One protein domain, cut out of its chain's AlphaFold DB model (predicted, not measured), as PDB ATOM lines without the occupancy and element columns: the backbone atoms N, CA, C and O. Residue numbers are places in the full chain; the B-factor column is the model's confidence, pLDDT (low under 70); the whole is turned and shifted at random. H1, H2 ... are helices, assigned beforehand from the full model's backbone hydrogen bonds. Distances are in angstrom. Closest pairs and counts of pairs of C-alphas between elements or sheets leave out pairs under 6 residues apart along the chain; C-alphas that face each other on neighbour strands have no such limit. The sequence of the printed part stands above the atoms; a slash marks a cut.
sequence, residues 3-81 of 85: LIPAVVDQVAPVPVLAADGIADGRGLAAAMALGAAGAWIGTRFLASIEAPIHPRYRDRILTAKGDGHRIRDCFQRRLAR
ATOM      1  N   LEU A   3     363.300-185.788 151.131       94.44
ATOM      2  CA  LEU A   3     362.723-184.687 150.355       94.44
ATOM      3  C   LEU A   3     361.247-184.904 149.987       94.44
ATOM      4  O   LEU A   3     360.512-183.938 149.828       94.44
ATOM      5  N   ILE A   4     360.824-186.163 149.845       95.38
ATOM      6  CA  ILE A   4     359.488-186.533 149.357       95.38
ATOM      7  C   ILE A   4     358.365-185.872 150.176       95.38
ATOM      8  O   ILE A   4     357.602-185.126 149.565       95.38
ATOM      9  N   PRO A   5     358.270-186.058 151.510       96.00
ATOM     10  CA  PRO A   5     357.167-185.480 152.282       96.00
ATOM     11  C   PRO A   5     357.160-183.947 152.221       96.00
ATOM     12  O   PRO A   5     356.127-183.344 151.963       96.00
ATOM     13  N   ALA A   6     358.335-183.314 152.329       96.50
ATOM     14  CA  ALA A   6     358.451-181.859 152.285       96.50
ATOM     15  C   ALA A   6     357.952-181.257 150.961       96.50
ATOM     16  O   ALA A   6     357.373-180.177 150.963       96.50
ATOM     17  N   VAL A   7     358.174-181.931 149.829       96.44
ATOM     18  CA  VAL A   7     357.674-181.459 148.529       96.44
ATOM     19  C   VAL A   7     356.178-181.713 148.396       96.44
ATOM     20  O   VAL A   7     355.467-180.809 147.965       96.44
ATOM     21  N   VAL A   8     355.705-182.903 148.777       97.19
ATOM     22  CA  VAL A   8     354.281-183.273 148.723       97.19
ATOM     23  C   VAL A   8     353.425-182.254 149.475       97.19
ATOM     24  O   VAL A   8     352.450-181.756 148.913       97.19
ATOM     25  N   ASP A   9     353.835-181.877 150.686       96.69
ATOM     26  CA  ASP A   9     353.102-180.917 151.517       96.69
ATOM     27  C   ASP A   9     353.031-179.514 150.886       96.69
ATOM     28  O   ASP A   9     352.039-178.808 151.045       96.69
ATOM     29  N   GLN A  10     354.069-179.101 150.152       97.62
ATOM     30  CA  GLN A  10     354.168-177.752 149.576       97.62
ATOM     31  C   GLN A  10     353.417-177.591 148.254       97.62
ATOM     32  O   GLN A  10     352.994-176.485 147.922       97.62
ATOM     33  N   VAL A  11     353.281-178.665 147.474       97.06
ATOM     34  CA  VAL A  11     352.691-178.600 146.124       97.06
ATOM     35  C   VAL A  11     351.291-179.199 146.050       97.06
ATOM     36  O   VAL A  11     350.704-179.240 144.968       97.06
ATOM     37  N   ALA A  12     350.742-179.657 147.177       93.00
ATOM     38  CA  ALA A  12     349.387-180.185 147.242       93.00
ATOM     39  C   ALA A  12     348.383-179.192 146.613       93.00
ATOM     40  O   ALA A  12     348.431-177.997 146.910       93.00
ATOM     41  N   PRO A  13     347.469-179.653 145.733       94.88
ATOM     42  CA  PRO A  13     347.097-181.049 145.462       94.88
ATOM     43  C   PRO A  13     347.822-181.705 144.267       94.88
ATOM     44  O   PRO A  13     347.379-182.748 143.782       94.88
ATOM     45  N   VAL A  14     348.893-181.108 143.739       97.81
ATOM     46  CA  VAL A  14     349.588-181.636 142.554       97.81
ATOM     47  C   VAL A  14     350.256-182.984 142.884       97.81
ATOM     48  O   VAL A  14     351.000-183.067 143.862       97.81
ATOM     49  N   PRO A  15     350.039-184.049 142.087       96.62
ATOM     50  CA  PRO A  15     350.651-185.349 142.341       96.62
ATOM     51  C   PRO A  15     352.170-185.304 142.139       96.62
ATOM     52  O   PRO A  15     352.669-184.822 141.122       96.62
ATOM     53  N   VAL A  16     352.907-185.869 143.095       96.94
ATOM     54  CA  VAL A  16     354.375-185.923 143.082       96.94
ATOM     55  C   VAL A  16     354.845-187.335 142.745       96.94
ATOM     56  O   VAL A  16     354.387-188.311 143.339       96.94
ATOM     57  N   LEU A  17     355.804-187.448 141.825       96.50
ATOM     58  CA  LEU A  17     356.524-188.694 141.560       96.50
ATOM     59  C   LEU A  17     357.873-188.674 142.279       96.50
ATOM     60  O   LEU A  17     358.687-187.776 142.068       96.50
ATOM     61  N   ALA A  18     358.130-189.684 143.107       96.38
ATOM     62  CA  ALA A  18     359.416-189.842 143.767       96.38
ATOM     63  C   ALA A  18     360.480-190.314 142.769       96.38
ATOM     64  O   ALA A  18     360.293-191.304 142.065       96.38
ATOM     65  N   ALA A  19     361.626-189.644 142.736       93.38
ATOM     66  CA  ALA A  19     362.737-190.016 141.870       93.38
ATOM     67  C   ALA A  19     364.042-189.902 142.655       93.38
ATOM     68  O   ALA A  19     364.548-188.799 142.800       93.38
ATOM     69  N   ASP A  20     364.542-191.019 143.191       83.75
ATOM     70  CA  ASP A  20     365.923-191.186 143.673       83.75
ATOM     71  C   ASP A  20     366.106-192.586 144.287       83.75
ATOM     72  O   ASP A  20     365.344-192.975 145.170       83.75
ATOM     73  N   GLY A  21     367.106-193.349 143.841       86.31
ATOM     74  CA  GLY A  21     367.518-194.606 144.491       86.31
ATOM     75  C   GLY A  21     366.490-195.753 144.560       86.31
ATOM     76  O   GLY A  21     366.779-196.776 145.177       86.31
ATOM     77  N   ILE A  22     365.311-195.635 143.942       94.94
ATOM     78  CA  ILE A  22     364.270-196.677 143.956       94.94
ATOM     79  C   ILE A  22     364.627-197.766 142.936       94.94
ATOM     80  O   ILE A  22     364.647-197.513 141.732       94.94
ATOM     81  N   ALA A  23     364.907-198.980 143.414       93.88
ATOM     82  CA  ALA A  23     365.299-200.115 142.570       93.88
ATOM     83  C   ALA A  23     364.451-201.382 142.777       93.88
ATOM     84  O   ALA A  23     364.550-202.314 141.978       93.88
ATOM     85  N   ASP A  24     363.623-201.417 143.822       94.12
ATOM     86  CA  ASP A  24     362.779-202.551 144.186       94.12
ATOM     87  C   ASP A  24     361.422-202.100 144.760       94.12
ATOM     88  O   ASP A  24     361.140-200.907 144.918       94.12
ATOM     89  N   GLY A  25     360.566-203.075 145.082       95.56
ATOM     90  CA  GLY A  25     359.241-202.813 145.643       95.56
ATOM     91  C   GLY A  25     359.265-202.174 147.034       95.56
ATOM     92  O   GLY A  25     358.322-201.469 147.381       95.56
ATOM     93  N   ARG A  26     360.335-202.358 147.821       96.50
ATOM     94  CA  ARG A  26     360.453-201.737 149.151       96.50
ATOM     95  C   ARG A  26     360.670-200.237 149.017       96.50
ATOM     96  O   ARG A  26     360.005-199.465 149.704       96.50
ATOM     97  N   GLY A  27     361.541-199.829 148.096       94.62
ATOM     98  CA  GLY A  27     361.733-198.421 147.758       94.62
ATOM     99  C   GLY A  27     360.453-197.779 147.225       94.62
ATOM    100  O   GLY A  27     360.104-196.678 147.637       94.62
ATOM    101  N   LEU A  28     359.705-198.480 146.367       96.12
ATOM    102  CA  LEU A  28     358.421-197.974 145.874       96.12
ATOM    103  C   LEU A  28     357.394-197.815 147.006       96.12
ATOM    104  O   LEU A  28     356.788-196.753 147.132       96.12
ATOM    105  N   ALA A  29     357.238-198.829 147.858       96.81
ATOM    106  CA  ALA A  29     356.319-198.780 148.992       96.81
ATOM    107  C   ALA A  29     356.658-197.633 149.957       96.81
ATOM    108  O   ALA A  29     355.764-196.907 150.383       96.81
ATOM    109  N   ALA A  30     357.946-197.419 150.248       96.12
ATOM    110  CA  ALA A  30     358.394-196.303 151.075       96.12
ATOM    111  C   ALA A  30     358.065-194.942 150.441       96.12
ATOM    112  O   ALA A  30     357.632-194.032 151.140       96.12
ATOM    113  N   ALA A  31     358.213-194.798 149.119       96.25
ATOM    114  CA  ALA A  31     357.856-193.563 148.423       96.25
ATOM    115  C   ALA A  31     356.354-193.269 148.514       96.25
ATOM    116  O   ALA A  31     355.966-192.141 148.816       96.25
ATOM    117  N   MET A  32     355.521-194.287 148.294       96.44
ATOM    118  CA  MET A  32     354.065-194.159 148.392       96.44
ATOM    119  C   MET A  32     353.620-193.848 149.825       96.44
ATOM    120  O   MET A  32     352.777-192.981 150.029       96.44
ATOM    121  N   ALA A  33     354.233-194.490 150.825       96.81
ATOM    122  CA  ALA A  33     353.964-194.213 152.236       96.81
ATOM    123  C   ALA A  33     354.309-192.766 152.639       96.81
ATOM    124  O   ALA A  33     353.696-192.223 153.552       96.81
ATOM    125  N   LEU A  34     355.264-192.136 151.949       95.88
ATOM    126  CA  LEU A  34     355.652-190.735 152.143       95.88
ATOM    127  C   LEU A  34     354.789-189.739 151.341       95.88
ATOM    128  O   LEU A  34     355.124-188.559 151.293       95.88
ATOM    129  N   GLY A  35     353.709-190.198 150.699       95.38
ATOM    130  CA  GLY A  35     352.751-189.344 149.992       95.38
ATOM    131  C   GLY A  35     353.017-189.164 148.496       95.38
ATOM    132  O   GLY A  35     352.303-188.407 147.841       95.38
ATOM    133  N   ALA A  36     354.006-189.854 147.918       96.81
ATOM    134  CA  ALA A  36     354.192-189.831 146.469       96.81
ATOM    135  C   ALA A  36     353.069-190.603 145.755       96.81
ATOM    136  O   ALA A  36     352.685-191.698 146.168       96.81
ATOM    137  N   ALA A  37     352.604-190.081 144.620       97.19
ATOM    138  CA  ALA A  37     351.636-190.758 143.756       97.19
ATOM    139  C   ALA A  37     352.257-191.941 142.985       97.19
ATOM    140  O   ALA A  37     351.550-192.805 142.473       97.19
ATOM    141  N   GLY A  38     353.586-191.977 142.885       95.69
ATOM    142  CA  GLY A  38     354.328-193.024 142.195       95.69
ATOM    143  C   GLY A  38     355.831-192.765 142.217       95.69
ATOM    144  O   GLY A  38     356.313-191.902 142.954       95.69
ATOM    145  N   ALA A  39     356.572-193.503 141.391       96.44
ATOM    146  CA  ALA A  39     358.021-193.375 141.287       96.44
ATOM    147  C   ALA A  39     358.502-193.282 139.835       96.44
ATOM    148  O   ALA A  39     357.982-193.962 138.951       96.44
ATOM    149  N   TRP A  40     359.554-192.497 139.611       95.44
ATOM    150  CA  TRP A  40     360.319-192.488 138.371       95.44
ATOM    151  C   TRP A  40     361.658-193.195 138.592       95.44
ATOM    152  O   TRP A  40     362.499-192.764 139.380       95.44
ATOM    153  N   ILE A  41     361.847-194.312 137.890       95.19
ATOM    154  CA  ILE A  41     362.993-195.205 138.058       95.19
ATOM    155  C   ILE A  41     363.918-195.093 136.840       95.19
ATOM    156  O   ILE A  41     363.483-195.273 135.706       95.19
ATOM    157  N   GLY A  42     365.205-194.820 137.082       92.88
ATOM    158  CA  GLY A  42     366.230-194.687 136.039       92.88
ATOM    159  C   GLY A  42     367.206-195.864 135.999       92.88
ATOM    160  O   GLY A  42     367.083-196.762 135.168       92.88
ATOM    161  N   THR A  43     368.179-195.880 136.917       93.06
ATOM    162  CA  THR A  43     369.320-196.818 136.919       93.06
ATOM    163  C   THR A  43     368.915-198.287 136.775       93.06
ATOM    164  O   THR A  43     369.560-199.034 136.045       93.06
ATOM    165  N   ARG A  44     367.814-198.708 137.413       93.19
ATOM    166  CA  ARG A  44     367.337-200.096 137.344       93.19
ATOM    167  C   ARG A  44     366.835-200.494 135.953       93.19
ATOM    168  O   ARG A  44     367.057-201.640 135.561       93.19
ATOM    169  N   PHE A  45     366.198-199.574 135.224       94.19
ATOM    170  CA  PHE A  45     365.720-199.805 133.857       94.19
ATOM    171  C   PHE A  45     366.858-199.790 132.837       94.19
ATOM    172  O   PHE A  45     366.805-200.534 131.866       94.19
ATOM    173  N   LEU A  46     367.941-199.048 133.089       94.06
ATOM    174  CA  LEU A  46     369.147-199.127 132.252       94.06
ATOM    175  C   LEU A  46     369.792-200.523 132.270       94.06
ATOM    176  O   LEU A  46     370.458-200.906 131.315       94.06
ATOM    177  N   ALA A  47     369.579-201.300 133.333       93.06
ATOM    178  CA  ALA A  47     370.054-202.676 133.431       93.06
ATOM    179  C   ALA A  47     369.169-203.702 132.687       93.06
ATOM    180  O   ALA A  47     369.467-204.894 132.745       93.06
ATOM    181  N   SER A  48     368.080-203.284 132.028       94.06
ATOM    182  CA  SER A  48     367.224-204.194 131.254       94.06
ATOM    183  C   SER A  48     367.876-204.607 129.930       94.06
ATOM    184  O   SER A  48     368.830-203.975 129.464       94.06
ATOM    185  N   ILE A  49     367.372-205.680 129.311       94.00
ATOM    186  CA  ILE A  49     367.904-206.178 128.034       94.00
ATOM    187  C   ILE A  49     367.514-205.277 126.856       94.00
ATOM    188  O   ILE A  49     368.297-205.133 125.917       94.00
ATOM    189  N   GLU A  50     366.359-204.623 126.958       95.88
ATOM    190  CA  GLU A  50     365.750-203.726 125.974       95.88
ATOM    191  C   GLU A  50     366.390-202.332 125.969       95.88
ATOM    192  O   GLU A  50     366.280-201.608 124.980       95.88
ATOM    193  N   ALA A  51     367.062-201.940 127.059       95.19
ATOM    194  CA  ALA A  51     367.685-200.628 127.170       95.19
ATOM    195  C   ALA A  51     368.761-200.438 126.077       95.19
ATOM    196  O   ALA A  51     369.736-201.201 126.061       95.19
ATOM    197  N   PRO A  52     368.645-199.413 125.203       95.31
ATOM    198  CA  PRO A  52     369.546-199.197 124.070       95.31
ATOM    199  C   PRO A  52     370.849-198.520 124.522       95.31
ATOM    200  O   PRO A  52     371.166-197.393 124.141       95.31
ATOM    201  N   ILE A  53     371.598-199.200 125.387       95.50
ATOM    202  CA  ILE A  53     372.864-198.722 125.939       95.50
ATOM    203  C   ILE A  53     374.022-199.619 125.524       95.50
ATOM    204  O   ILE A  53     373.861-200.809 125.260       95.50
ATOM    205  N   HIS A  54     375.224-199.049 125.514       96.38
ATOM    206  CA  HIS A  54     376.434-199.800 125.209       96.38
ATOM    207  C   HIS A  54     376.621-200.967 126.207       96.38
ATOM    208  O   HIS A  54     376.524-200.726 127.414       96.38
ATOM    209  N   PRO A  55     376.979-202.193 125.769       94.06
ATOM    210  CA  PRO A  55     377.119-203.359 126.654       94.06
ATOM    211  C   PRO A  55     378.038-203.110 127.854       94.06
ATOM    212  O   PRO A  55     377.639-203.300 128.995       94.06
ATOM    213  N   ARG A  56     379.211-202.505 127.618       94.88
ATOM    214  CA  ARG A  56     380.125-202.090 128.702       94.88
ATOM    215  C   ARG A  56     379.483-201.165 129.742       94.88
ATOM    216  O   ARG A  56     379.910-201.165 130.890       94.88
ATOM    217  N   TYR A  57     378.515-200.332 129.359       94.44
ATOM    218  CA  TYR A  57     377.804-199.481 130.313       94.44
ATOM    219  C   TYR A  57     376.830-200.304 131.158       94.44
ATOM    220  O   TYR A  57     376.810-200.144 132.376       94.44
ATOM    221  N   ARG A  58     376.111-201.248 130.538       94.56
ATOM    222  CA  ARG A  58     375.263-202.215 131.246       94.56
ATOM    223  C   ARG A  58     376.075-203.042 132.243       94.56
ATOM    224  O   ARG A  58     375.714-203.086 133.414       94.56
ATOM    225  N   ASP A  59     377.212-203.593 131.823       94.38
ATOM    226  CA  ASP A  59     378.095-204.391 132.686       94.38
ATOM    227  C   ASP A  59     378.595-203.584 133.886       94.38
ATOM    228  O   ASP A  59     378.647-204.079 135.013       94.38
ATOM    229  N   ARG A  60     378.919-202.303 133.673       93.81
ATOM    230  CA  ARG A  60     379.311-201.397 134.758       93.81
ATOM    231  C   ARG A  60     378.179-201.124 135.739       93.81
ATOM    232  O   ARG A  60     378.458-201.011 136.924       93.81
ATOM    233  N   ILE A  61     376.935-201.010 135.274       93.38
ATOM    234  CA  ILE A  61     375.770-200.858 136.158       93.38
ATOM    235  C   ILE A  61     375.563-202.138 136.977       93.38
ATOM    236  O   ILE A  61     375.351-202.057 138.181       93.38
ATOM    237  N   LEU A  62     375.671-203.308 136.343       93.25
ATOM    238  CA  LEU A  62     375.469-204.607 136.992       93.25
ATOM    239  C   LEU A  62     376.560-204.947 138.021       93.25
ATOM    240  O   LEU A  62     376.278-205.604 139.017       93.25
ATOM    241  N   THR A  63     377.795-204.504 137.785       94.56
ATOM    242  CA  THR A  63     378.945-204.747 138.677       94.56
ATOM    243  C   THR A  63     379.181-203.629 139.694       94.56
ATOM    244  O   THR A  63     380.047-203.761 140.563       94.56
ATOM    245  N   ALA A  64     378.435-202.522 139.605       92.19
ATOM    246  CA  ALA A  64     378.558-201.406 140.532       92.19
ATOM    247  C   ALA A  64     378.160-201.814 141.957       92.19
ATOM    248  O   ALA A  64     377.166-202.500 142.183       92.19
ATOM    249  N   LYS A  65     378.932-201.333 142.933       89.81
ATOM    250  CA  LYS A  65     378.624-201.424 144.365       89.81
ATOM    251  C   LYS A  65     378.025-200.103 144.857       89.81
ATOM    252  O   LYS A  65     378.005-199.118 144.119       89.81
ATOM    253  N   GLY A  66     377.549-200.068 146.104       82.25
ATOM    254  CA  GLY A  66     376.903-198.883 146.688       82.25
ATOM    255  C   GLY A  66     377.753-197.604 146.648       82.25
ATOM    256  O   GLY A  66     377.207-196.512 146.552       82.25
ATOM    257  N   ASP A  67     379.078-197.725 146.622       83.75
ATOM    258  CA  ASP A  67     380.062-196.636 146.530       83.75
ATOM    259  C   ASP A  67     380.521-196.323 145.089       83.75
ATOM    260  O   ASP A  67     381.330-195.422 144.858       83.75
ATOM    261  N   GLY A  68     379.995-197.037 144.090       81.44
ATOM    262  CA  GLY A  68     380.379-196.901 142.682       81.44
ATOM    263  C   GLY A  68     379.875-195.626 141.997       81.44
ATOM    264  O   GLY A  68     380.198-195.392 140.828       81.44
ATOM    265  N   HIS A  69     379.097-194.799 142.697       82.44
ATOM    266  CA  HIS A  69     378.583-193.526 142.204       82.44
ATOM    267  C   HIS A  69     379.371-192.363 142.815       82.44
ATOM    268  O   HIS A  69     379.655-192.332 144.008       82.44
ATOM    269  N   ARG A  70     379.755-191.393 141.981       85.12
ATOM    270  CA  ARG A  70     380.467-190.188 142.419       85.12
ATOM    271  C   ARG A  70     379.834-188.958 141.807       85.12
ATOM    272  O   ARG A  70     379.552-188.928 140.611       85.12
ATOM    273  N   ILE A  71     379.656-187.939 142.634       84.75
ATOM    274  CA  ILE A  71     379.229-186.622 142.178       84.75
ATOM    275  C   ILE A  71     380.413-185.973 141.455       84.75
ATOM    276  O   ILE A  71     381.554-186.057 141.912       84.75
ATOM    277  N   ARG A  72     380.149-185.378 140.289       80.06
ATOM    278  CA  ARG A  72     381.163-184.685 139.492       80.06
ATOM    279  C   ARG A  72     380.644-183.325 139.046       80.06
ATOM    280  O   ARG A  72     379.684-183.234 138.279       80.06
ATOM    281  N   ASP A  73     381.339-182.277 139.466       78.44
ATOM    282  CA  ASP A  73     380.915-180.883 139.283       78.44
ATOM    283  C   ASP A  73     380.841-180.437 137.818       78.44
ATOM    284  O   ASP A  73     380.112-179.504 137.472       78.44
ATOM    285  N   CYS A  74     381.579-181.113 136.932       65.38
ATOM    286  CA  CYS A  74     381.693-180.743 135.524       65.38
ATOM    287  C   CYS A  74     380.355-180.788 134.768       65.38
ATOM    288  O   CYS A  74     380.197-180.071 133.785       65.38
ATOM    289  N   PHE A  75     379.389-181.595 135.222       59.69
ATOM    290  CA  PHE A  75     378.064-181.675 134.600       59.69
ATOM    291  C   PHE A  75     377.009-180.830 135.331       59.69
ATOM    292  O   PHE A  75     376.107-180.281 134.697       59.69
ATOM    293  N   GLN A  76     377.144-180.648 136.648       55.16
ATOM    294  CA  GLN A  76     376.166-179.909 137.457       55.16
ATOM    295  C   GLN A  76     376.165-178.401 137.168       55.16
ATOM    296  O   GLN A  76     375.098-177.783 137.115       55.16
ATOM    297  N   ARG A  77     377.330-177.801 136.874       46.75
ATOM    298  CA  ARG A  77     377.434-176.359 136.560       46.75
ATOM    299  C   ARG A  77     376.648-175.921 135.316       46.75
ATOM    300  O   ARG A  77     376.394-174.727 135.167       46.75
ATOM    301  N   ARG A  78     376.244-176.846 134.435       46.97
ATOM    302  CA  ARG A  78     375.434-176.524 133.247       46.97
ATOM    303  C   ARG A  78     373.940-176.377 133.551       46.97
ATOM    304  O   ARG A  78     373.266-175.627 132.852       46.97
ATOM    305  N   LEU A  79     373.430-177.042 134.588       47.81
ATOM    306  CA  LEU A  79     372.025-176.934 135.002       47.81
ATOM    307  C   LEU A  79     371.778-175.702 135.886       47.81
ATOM    308  O   LEU A  79     370.746-175.060 135.745       47.81
ATOM    309  N   ALA A  80     372.764-175.294 136.690       50.66
ATOM    310  CA  ALA A  80     372.684-174.101 137.542       50.66
ATOM    311  C   ALA A  80     372.744-172.751 136.784       50.66
ATOM    312  O   ALA A  80     372.718-171.696 137.408       50.66
ATOM    313  N   ARG A  81     372.876-172.764 135.449       45.09
ATOM    314  CA  ARG A  81     373.008-171.559 134.603       45.09
ATOM    315  C   ARG A  81     371.879-171.370 133.588       45.09
ATOM    316  O   ARG A  81     372.028-170.555 132.681       45.09
TER     317      ARG A  81
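AT A GLANCE: This is residues 3 to 81 of the 85 residues of a protein of Mesorhizobium sp (UniProt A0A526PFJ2). Short helices strung on loops form a loose body, with H1 and H2 near each other at one end and H4, with the small H3 touching it, toward the other; residues 70 to 81, with H5, stick out as an arm. The 79 printed residues hold five named helices, H1 to H5, and no named strand: all helix, though only 35 residues are in named elements. The whole is loose, radius of gyration of the C-alphas 15.4 A, spanning 42 by 35 by 24 A.

HOW THE PARTS SIT: H1, residues 3 to 11, and H2, residues 25 to 33, are close but not clearly touching, C-alphas of Ile 4 and Ala 31 closest at 7.3 A. They run the same way at 36 degrees, only just a steep tilt. Residues 17 to 18 pair with 38 to 39, parallel. H3, residues 43 to 46, and H4, residues 55 to 63, only just touch, with 3 pairs of C-alphas within 8 A, closest Leu 46 and Arg 58 at 6.9 A. H5, residues 73 to 76, touches no helix. Every O i to N i+4 pair is within hydrogen-bond range in H2 and H4, 4 of 5 in H1; H3 and H5 are too short for one.

IN THESE COORDINATES: H1, 12.5 A long, begins at C-alpha 3 (362.723, -184.687, 150.355); H2 measures 12.1 A, H4 12.2 A, H3 and H5 5.2 A each. H5 ends at C-alpha 76 (376.166, -179.909, 137.457).

THE WHOLE: The two C-alphas farthest apart, Pro 13 and Arg 56, are 42.6 A apart. The printed part has no cut; the link H1 to H2 is long. Residues 74 to 81 have pLDDT under 70.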